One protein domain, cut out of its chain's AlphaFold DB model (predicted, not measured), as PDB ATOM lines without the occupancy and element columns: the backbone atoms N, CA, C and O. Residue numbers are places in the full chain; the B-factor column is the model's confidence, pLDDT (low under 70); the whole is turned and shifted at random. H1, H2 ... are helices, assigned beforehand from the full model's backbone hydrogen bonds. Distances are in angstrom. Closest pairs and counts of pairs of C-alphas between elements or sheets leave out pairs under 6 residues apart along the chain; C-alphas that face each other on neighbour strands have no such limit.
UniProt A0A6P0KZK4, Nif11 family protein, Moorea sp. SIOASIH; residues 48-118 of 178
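This is residues 48 to 118 of the 178 residues of the protein "Nif11 family protein" of Moorea sp. SIOASIH (UniProt A0A6P0KZK4). A small rounded cluster of five helices has H3 along one side; opposite it the end of H5 packs across H1, H2 folds back into H3, and short H4 packs on H3. The 71 printed residues hold H1 to H5 in chain order and no named strand: all helix. The whole is compact, radius of gyration of the C-alphas 10.7 A, spans 29 by 22 by 22 A.

Find C-alpha 48 at (-17.473, 12.451, 15.952); H1 runs to residue 56. Then come H2, residues 58 to 64, H3, 70 to 83, 20.0 A long, H4, 91 to 95, and H5, 106 to 118, 18.3 A long, ending at (-11.195, 12.782, 22.061).

H2 and H3 form a hairpin; C-alphas 64 and 73 are closest, 6.9 A. H5 touches H1 with residues 113 to 118 alone, closest C-alphas 52 and 117, 4.3 A. Every O i to N i+4 pair in the five helices is within hydrogen-bond range.

The printed part has no cut and no long link; pLDDT is under 70 at residue 85 alone.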
ATOM      1  N   GLN A  48     -18.652  11.954  15.232       86.31
ATOM      2  CA  GLN A  48     -17.473  12.451  15.952       86.31
ATOM      3  C   GLN A  48     -17.726  13.833  16.571       86.31
ATOM      4  O   GLN A  48     -17.486  14.017  17.763       86.31
ATOM      5  N   HIS A  49     -18.267  14.777  15.790       85.12
ATOM      6  CA  HIS A  49     -18.653  16.106  16.267       85.12
ATOM      7  C   HIS A  49     -19.705  15.995  17.372       85.12
ATOM      8  O   HIS A  49     -19.551  16.577  18.442       85.12
ATOM      9  N   PHE A  50     -20.739  15.173  17.169       88.62
ATOM     10  CA  PHE A  50     -21.749  14.969  18.203       88.62
ATOM     11  C   PHE A  50     -21.168  14.374  19.491       88.62
ATOM     12  O   PHE A  50     -21.558  14.778  20.585       88.62
ATOM     13  N   SER A  51     -20.211  13.451  19.376       89.69
ATOM     14  CA  SER A  51     -19.515  12.888  20.538       89.69
ATOM     15  C   SER A  51     -18.773  13.961  21.320       89.69
ATOM     16  O   SER A  51     -18.871  14.009  22.547       89.69
ATOM     17  N   TRP A  52     -18.093  14.865  20.613       89.31
ATOM     18  CA  TRP A  52     -17.446  16.026  21.212       89.31
ATOM     19  C   TRP A  52     -18.455  16.959  21.898       89.31
ATOM     20  O   TRP A  52     -18.242  17.340  23.049       89.31
ATOM     21  N   VAL A  53     -19.589  17.261  21.255       88.81
ATOM     22  CA  VAL A  53     -20.652  18.104  21.835       88.81
ATOM     23  C   VAL A  53     -21.201  17.503  23.124       88.81
ATOM     24  O   VAL A  53     -21.275  18.187  24.137       88.81
ATOM     25  N   VAL A  54     -21.542  16.216  23.120       89.31
ATOM     26  CA  VAL A  54     -22.057  15.516  24.304       89.31
ATOM     27  C   VAL A  54     -21.034  15.477  25.439       89.31
ATOM     28  O   VAL A  54     -21.408  15.662  26.593       89.31
ATOM     29  N   GLN A  55     -19.750  15.251  25.138       88.00
ATOM     30  CA  GLN A  55     -18.692  15.244  26.154       88.00
ATOM     31  C   GLN A  55     -18.552  16.610  26.846       88.00
ATOM     32  O   GLN A  55     -18.217  16.672  28.029       88.00
ATOM     33  N   ASN A  56     -18.811  17.696  26.113       87.25
ATOM     34  CA  ASN A  56     -18.676  19.066  26.601       87.25
ATOM     35  C   ASN A  56     -20.003  19.684  27.087       87.25
ATOM     36  O   ASN A  56     -19.978  20.752  27.700       87.25
ATOM     37  N   ASP A  57     -21.147  19.024  26.871       89.50
ATOM     38  CA  ASP A  57     -22.454  19.432  27.394       89.50
ATOM     39  C   ASP A  57     -22.852  18.575  28.615       89.50
ATOM     40  O   ASP A  57     -23.292  17.427  28.470       89.50
ATOM     41  N   PRO A  58     -22.771  19.128  29.842       87.50
ATOM     42  CA  PRO A  58     -23.067  18.380  31.059       87.50
ATOM     43  C   PRO A  58     -24.527  17.912  31.150       87.50
ATOM     44  O   PRO A  58     -24.799  16.930  31.843       87.50
ATOM     45  N   ASN A  59     -25.469  18.567  30.463       89.00
ATOM     46  CA  ASN A  59     -26.870  18.149  30.467       89.00
ATOM     47  C   ASN A  59     -27.077  16.929  29.571       89.00
ATOM     48  O   ASN A  59     -27.707  15.962  29.996       89.00
ATOM     49  N   LEU A  60     -26.516  16.944  28.357       88.19
ATOM     50  CA  LEU A  60     -26.579  15.790  27.453       88.19
ATOM     51  C   LEU A  60     -25.887  14.579  28.049       88.19
ATOM     52  O   LEU A  60     -26.410  13.464  27.993       88.19
ATOM     53  N   LEU A  61     -24.753  14.819  28.696       85.56
ATOM     54  CA  LEU A  61     -24.057  13.790  29.432       85.56
ATOM     55  C   LEU A  61     -24.910  13.213  30.571       85.56
ATOM     56  O   LEU A  61     -25.002  11.995  30.733       85.56
ATOM     57  N   ALA A  62     -25.556  14.066  31.366       88.19
ATOM     58  CA  ALA A  62     -26.417  13.605  32.448       88.19
ATOM     59  C   ALA A  62     -27.587  12.750  31.937       88.19
ATOM     60  O   ALA A  62     -27.959  11.790  32.605       88.19
ATOM     61  N   GLU A  63     -28.150  13.057  30.765       89.19
ATOM     62  CA  GLU A  63     -29.201  12.238  30.150       89.19
ATOM     63  C   GLU A  63     -28.690  10.861  29.711       89.19
ATOM     64  O   GLU A  63     -29.338   9.854  29.990       89.19
ATOM     65  N   LEU A  64     -27.508  10.786  29.091       87.12
ATOM     66  CA  LEU A  64     -26.923   9.510  28.667       87.12
ATOM     67  C   LEU A  64     -26.511   8.620  29.846       87.12
ATOM     68  O   LEU A  64     -26.721   7.409  29.806       87.12
ATOM     69  N   ASN A  65     -25.996   9.212  30.925       87.12
ATOM     70  CA  ASN A  65     -25.596   8.482  32.132       87.12
ATOM     71  C   ASN A  65     -26.771   7.875  32.917       87.12
ATOM     72  O   ASN A  65     -26.554   7.034  33.788       87.12
ATOM     73  N   LYS A  66     -28.018   8.284  32.651       89.38
ATOM     74  CA  LYS A  66     -29.211   7.693  33.293       89.38
ATOM     75  C   LYS A  66     -29.580   6.328  32.713       89.38
ATOM     76  O   LYS A  66     -30.449   5.645  33.260       89.38
ATOM     77  N   ILE A  67     -28.971   5.943  31.597       90.31
ATOM     78  CA  ILE A  67     -29.347   4.758  30.841       90.31
ATOM     79  C   ILE A  67     -28.561   3.553  31.348       90.31
ATOM     80  O   ILE A  67     -27.355   3.617  31.548       90.31
ATOM     81  N   THR A  68     -29.252   2.435  31.549       85.88
ATOM     82  CA  THR A  68     -28.659   1.196  32.085       85.88
ATOM     83  C   THR A  68     -28.738   0.021  31.114       85.88
ATOM     84  O   THR A  68     -28.053  -0.980  31.310       85.88
ATOM     85  N   ASP A  69     -29.517   0.154  30.039       90.06
ATOM     86  CA  ASP A  69     -29.624  -0.827  28.964       90.06
ATOM     87  C   ASP A  69     -28.873  -0.360  27.708       90.06
ATOM     88  O   ASP A  69     -28.953   0.803  27.310       90.06
ATOM     89  N   LYS A  70     -28.151  -1.277  27.057       85.44
ATOM     90  CA  LYS A  70     -27.334  -0.963  25.875       85.44
ATOM     91  C   LYS A  70     -28.172  -0.581  24.654       85.44
ATOM     92  O   LYS A  70     -27.763   0.299  23.901       85.44
ATOM     93  N   GLY A  71     -29.305  -1.246  24.434       85.06
ATOM     94  CA  GLY A  71     -30.199  -0.927  23.321       85.06
ATOM     95  C   GLY A  71     -30.818   0.454  23.511       85.06
ATOM     96  O   GLY A  71     -30.720   1.305  22.629       85.06
ATOM     97  N   ALA A  72     -31.329   0.708  24.716       89.81
ATOM     98  CA  ALA A  72     -31.854   2.007  25.115       89.81
ATOM     99  C   ALA A  72     -30.797   3.119  25.023       89.81
ATOM    100  O   ALA A  72     -31.133   4.250  24.681       89.81
ATOM    101  N   PHE A  73     -29.519   2.811  25.287       90.50
ATOM    102  CA  PHE A  73     -28.431   3.780  25.146       90.50
ATOM    103  C   PHE A  73     -28.298   4.252  23.702       90.50
ATOM    104  O   PHE A  73     -28.299   5.454  23.450       90.50
ATOM    105  N   VAL A  74     -28.237   3.317  22.749       89.69
ATOM    106  CA  VAL A  74     -28.124   3.650  21.323       89.69
ATOM    107  C   VAL A  74     -29.361   4.414  20.848       89.69
ATOM    108  O   VAL A  74     -29.226   5.432  20.176       89.69
ATOM    109  N   GLU A  75     -30.564   3.981  21.226       91.00
ATOM    110  CA  GLU A  75     -31.806   4.666  20.847       91.00
ATOM    111  C   GLU A  75     -31.872   6.101  21.382       91.00
ATOM    112  O   GLU A  75     -32.171   7.035  20.631       91.00
ATOM    113  N   GLN A  76     -31.549   6.298  22.661       90.44
ATOM    114  CA  GLN A  76     -31.560   7.620  23.278       90.44
ATOM    115  C   GLN A  76     -30.453   8.513  22.716       90.44
ATOM    116  O   GLN A  76     -30.688   9.701  22.505       90.44
ATOM    117  N   LEU A  77     -29.272   7.963  22.425       90.38
ATOM    118  CA  LEU A  77     -28.187   8.692  21.775       90.38
ATOM    119  C   LEU A  77     -28.639   9.250  20.420       90.38
ATOM    120  O   LEU A  77     -28.456  10.436  20.152       90.38
ATOM    121  N   LEU A  78     -29.301   8.428  19.602       90.38
ATOM    122  CA  LEU A  78     -29.869   8.844  18.314       90.38
ATOM    123  C   LEU A  78     -30.999   9.873  18.482       90.38
ATOM    124  O   LEU A  78     -31.107  10.820  17.699       90.38
ATOM    125  N   ALA A  79     -31.839   9.729  19.510       90.00
ATOM    126  CA  ALA A  79     -32.891  10.695  19.813       90.00
ATOM    127  C   ALA A  79     -32.316  12.063  20.236       90.00
ATOM    128  O   ALA A  79     -32.771  13.108  19.755       90.00
ATOM    129  N   LEU A  80     -31.284  12.071  21.083       88.88
ATOM    130  CA  LEU A  80     -30.578  13.286  21.495       88.88
ATOM    131  C   LEU A  80     -29.878  13.940  20.301       88.88
ATOM    132  O   LEU A  80     -30.047  15.134  20.077       88.88
ATOM    133  N   ALA A  81     -29.202  13.152  19.468       88.06
ATOM    134  CA  ALA A  81     -28.587  13.611  18.226       88.06
ATOM    135  C   ALA A  81     -29.588  14.342  17.319       88.06
ATOM    136  O   ALA A  81     -29.354  15.462  16.858       88.06
ATOM    137  N   LYS A  82     -30.769  13.756  17.125       85.12
ATOM    138  CA  LYS A  82     -31.814  14.365  16.302       85.12
ATOM    139  C   LYS A  82     -32.329  15.686  16.887       85.12
ATOM    140  O   LYS A  82     -32.587  16.627  16.140       85.12
ATOM    141  N   THR A  83     -32.485  15.757  18.209       82.50
ATOM    142  CA  THR A  83     -33.066  16.918  18.909       82.50
ATOM    143  C   THR A  83     -32.084  18.071  19.134       82.50
ATOM    144  O   THR A  83     -32.519  19.219  19.161       82.50
ATOM    145  N   GLN A  84     -30.780  17.799  19.233       74.38
ATOM    146  CA  GLN A  84     -29.743  18.787  19.576       74.38
ATOM    147  C   GLN A  84     -29.088  19.499  18.386       74.38
ATOM    148  O   GLN A  84     -28.161  20.282  18.565       74.38
ATOM    149  N   GLY A  85     -29.549  19.258  17.161       65.25
ATOM    150  CA  GLY A  85     -28.957  19.930  15.999       65.25
ATOM    151  C   GLY A  85     -29.199  19.269  14.653       65.25
ATOM    152  O   GLY A  85     -28.586  19.675  13.672       65.25
ATOM    153  N   GLY A  86     -30.079  18.263  14.578       71.69
ATOM    154  CA  GLY A  86     -30.361  17.570  13.321       71.69
ATOM    155  C   GLY A  86     -29.242  16.629  12.876       71.69
ATOM    156  O   GLY A  86     -29.104  16.373  11.681       71.69
ATOM    157  N   TYR A  87     -28.452  16.109  13.819       83.94
ATOM    158  CA  TYR A  87     -27.463  15.078  13.529       83.94
ATOM    159  C   TYR A  87     -28.152  13.829  12.971       83.94
ATOM    160  O   TYR A  87     -29.185  13.399  13.493       83.94
ATOM    161  N   ASN A  88     -27.593  13.265  11.900       75.50
ATOM    162  CA  ASN A  88     -28.234  12.200  11.138       75.50
ATOM    163  C   ASN A  88     -27.268  11.035  10.907       75.50
ATOM    164  O   ASN A  88     -26.837  10.778   9.786       75.50
ATOM    165  N   PHE A  89     -26.922  10.357  11.994       85.12
ATOM    166  CA  PHE A  89     -26.222   9.076  11.977       85.12
ATOM    167  C   PHE A  89     -27.159   7.966  12.463       85.12
ATOM    168  O   PHE A  89     -28.225   8.210  13.025       85.12
ATOM    169  N   THR A  90     -26.780   6.730  12.185       88.12
ATOM    170  CA  THR A  90     -27.559   5.514  12.393       88.12
ATOM    171  C   THR A  90     -27.026   4.716  13.577       88.12
ATOM    172  O   THR A  90     -25.907   4.922  14.047       88.12
ATOM    173  N   ALA A  91     -27.800   3.729  14.033       87.75
ATOM    174  CA  ALA A  91     -27.303   2.756  15.003       87.75
ATOM    175  C   ALA A  91     -26.038   2.045  14.492       87.75
ATOM    176  O   ALA A  91     -25.152   1.754  15.285       87.75
ATOM    177  N   GLN A  92     -25.920   1.813  13.179       86.62
ATOM    178  CA  GLN A  92     -24.734   1.188  12.597       86.62
ATOM    179  C   GLN A  92     -23.481   2.043  12.805       86.62
ATOM    180  O   GLN A  92     -22.439   1.482  13.119       86.62
ATOM    181  N   ASP A  93     -23.588   3.369  12.703       86.12
ATOM    182  CA  ASP A  93     -22.457   4.282  12.916       86.12
ATOM    183  C   ASP A  93     -21.973   4.246  14.374       86.12
ATOM    184  O   ASP A  93     -20.777   4.238  14.651       86.12
ATOM    185  N   VAL A  94     -22.905   4.135  15.324       85.75
ATOM    186  CA  VAL A  94     -22.593   3.933  16.751       85.75
ATOM    187  C   VAL A  94     -21.941   2.560  16.959       85.75
ATOM    188  O   VAL A  94     -20.956   2.400  17.684       85.75
ATOM    189  N   MET A  95     -22.447   1.539  16.273       83.00
ATOM    190  CA  MET A  95     -21.875   0.204  16.357       83.00
ATOM    191  C   MET A  95     -20.498   0.120  15.700       83.00
ATOM    192  O   MET A  95     -19.731  -0.721  16.118       83.00
ATOM    193  N   THR A  96     -20.114   0.960  14.737       82.31
ATOM    194  CA  THR A  96     -18.767   0.926  14.130       82.31
ATOM    195  C   THR A  96     -17.707   1.715  14.902       82.31
ATOM    196  O   THR A  96     -16.532   1.650  14.536       82.31
ATOM    197  N   MET A  97     -18.079   2.408  15.982       85.50
ATOM    198  CA  MET A  97     -17.121   3.128  16.824       85.50
ATOM    199  C   MET A  97     -16.058   2.180  17.416       85.50
ATOM    200  O   MET A  97     -16.387   1.074  17.860       85.50
ATOM    201  N   PRO A  98     -14.780   2.596  17.489       79.81
ATOM    202  CA  PRO A  98     -13.746   1.813  18.156       79.81
ATOM    203  C   PRO A  98     -14.157   1.441  19.589       79.81
ATOM    204  O   PRO A  98     -14.532   2.299  20.382       79.81
ATOM    205  N   GLY A  99     -14.103   0.150  19.920       80.12
ATOM    206  CA  GLY A  99     -14.442  -0.365  21.251       80.12
ATOM    207  C   GLY A  99     -15.931  -0.641  21.510       80.12
ATOM    208  O   GLY A  99     -16.236  -1.342  22.474       80.12
ATOM    209  N   SER A 100     -16.863  -0.196  20.655       80.75
ATOM    210  CA  SER A 100     -18.304  -0.410  20.896       80.75
ATOM    211  C   SER A 100     -18.753  -1.863  20.681       80.75
ATOM    212  O   SER A 100     -19.613  -2.355  21.409       80.75
ATOM    213  N   TRP A 101     -18.119  -2.599  19.757       75.19
ATOM    214  CA  TRP A 101     -18.366  -4.036  19.539       75.19
ATOM    215  C   TRP A 101     -17.982  -4.901  20.742       75.19
ATOM    216  O   TRP A 101     -18.630  -5.910  21.008       75.19
ATOM    217  N   SER A 102     -16.918  -4.519  21.450       79.88
ATOM    218  CA  SER A 102     -16.429  -5.223  22.640       79.88
ATOM    219  C   SER A 102     -17.116  -4.781  23.929       79.88
ATOM    220  O   SER A 102     -16.866  -5.394  24.963       79.88
ATOM    221  N   ALA A 103     -17.956  -3.742  23.877       84.38
ATOM    222  CA  ALA A 103     -18.615  -3.207  25.055       84.38
ATOM    223  C   ALA A 103     -19.632  -4.212  25.619       84.38
ATOM    224  O   ALA A 103     -20.533  -4.668  24.916       84.38
ATOM    225  N   ASN A 104     -19.547  -4.520  26.905       85.19
ATOM    226  CA  ASN A 104     -20.434  -5.406  27.653       85.19
ATOM    227  C   ASN A 104     -21.357  -4.631  28.603       85.19
ATOM    228  O   ASN A 104     -22.311  -5.199  29.126       85.19
ATOM    229  N   SER A 105     -21.117  -3.330  28.787       88.50
ATOM    230  CA  SER A 105     -21.902  -2.440  29.643       88.50
ATOM    231  C   SER A 105     -22.191  -1.101  28.955       88.50
ATOM    232  O   SER A 105     -21.582  -0.760  27.937       88.50
ATOM    233  N   VAL A 106     -23.131  -0.329  29.511       87.75
ATOM    234  CA  VAL A 106     -23.370   1.059  29.078       87.75
ATOM    235  C   VAL A 106     -22.153   1.941  29.370       87.75
ATOM    236  O   VAL A 106     -21.814   2.790  28.557       87.75
ATOM    237  N   GLU A 107     -21.439   1.694  30.469       88.69
ATOM    238  CA  GLU A 107     -20.202   2.409  30.812       88.69
ATOM    239  C   GLU A 107     -19.130   2.236  29.729       88.69
ATOM    240  O   GLU A 107     -18.485   3.203  29.331       88.69
ATOM    241  N   GLU A 108     -18.978   1.022  29.192       89.06
ATOM    242  CA  GLU A 108     -18.046   0.753  28.095       89.06
ATOM    243  C   GLU A 108     -18.495   1.419  26.783       89.06
ATOM    244  O   GLU A 108     -17.654   1.910  26.032       89.06
ATOM    245  N   LEU A 109     -19.807   1.516  26.524       88.12
ATOM    246  CA  LEU A 109     -20.334   2.276  25.381       88.12
ATOM    247  C   LEU A 109     -20.086   3.783  25.525       88.12
ATOM    248  O   LEU A 109     -19.667   4.419  24.560       88.12
ATOM    249  N   ILE A 110     -20.294   4.346  26.719       89.06
ATOM    250  CA  ILE A 110     -19.979   5.749  27.026       89.06
ATOM    251  C   ILE A 110     -18.478   5.993  26.867       89.06
ATOM    252  O   ILE A 110     -18.078   6.981  26.258       89.06
ATOM    253  N   SER A 111     -17.641   5.072  27.349       89.25
ATOM    254  CA  SER A 111     -16.191   5.165  27.190       89.25
ATOM    255  C   SER A 111     -15.776   5.146  25.718       89.25
ATOM    256  O   SER A 111     -14.978   5.985  25.313       89.25
ATOM    257  N   ALA A 112     -16.324   4.238  24.905       89.06
ATOM    258  CA  ALA A 112     -16.055   4.189  23.465       89.06
ATOM    259  C   ALA A 112     -16.478   5.494  22.766       89.06
ATOM    260  O   ALA A 112     -15.743   6.045  21.946       89.06
ATOM    261  N   PHE A 113     -17.638   6.028  23.147       89.62
ATOM    262  CA  PHE A 113     -18.159   7.293  22.643       89.62
ATOM    263  C   PHE A 113     -17.262   8.488  23.026       89.62
ATOM    264  O   PHE A 113     -17.007   9.378  22.218       89.62
ATOM    265  N   TYR A 114     -16.690   8.481  24.229       88.81
ATOM    266  CA  TYR A 114     -15.719   9.488  24.663       88.81
ATOM    267  C   TYR A 114     -14.378   9.387  23.955       88.81
ATOM    268  O   TYR A 114     -13.789  10.411  23.617       88.81
ATOM    269  N   THR A 115     -13.888   8.173  23.714       89.19
ATOM    270  CA  THR A 115     -12.681   7.980  22.909       89.19
ATOM    271  C   THR A 115     -12.883   8.554  21.508       89.19
ATOM    272  O   THR A 115     -11.990   9.222  20.992       89.19
ATOM    273  N   LEU A 116     -14.077   8.395  20.927       88.50
ATOM    274  CA  LEU A 116     -14.412   9.012  19.645       88.50
ATOM    275  C   LEU A 116     -14.395  10.550  19.711       88.50
ATOM    276  O   LEU A 116     -13.857  11.196  18.815       88.50
ATOM    277  N   ALA A 117     -14.936  11.138  20.783       88.44
ATOM    278  CA  ALA A 117     -14.903  12.583  21.017       88.44
ATOM    279  C   ALA A 117     -13.468  13.134  21.130       88.44
ATOM    280  O   ALA A 117     -13.139  14.155  20.519       88.44
ATOM    281  N   GLN A 118     -12.609  12.436  21.878       88.31
ATOM    282  CA  GLN A 118     -11.195  12.782  22.061       88.31
ATOM    283  C   GLN A 118     -10.396  12.653  20.765       88.31
ATOM    284  O   GLN A 118      -9.538  13.480  20.484       88.31
TER     285      GLN A 118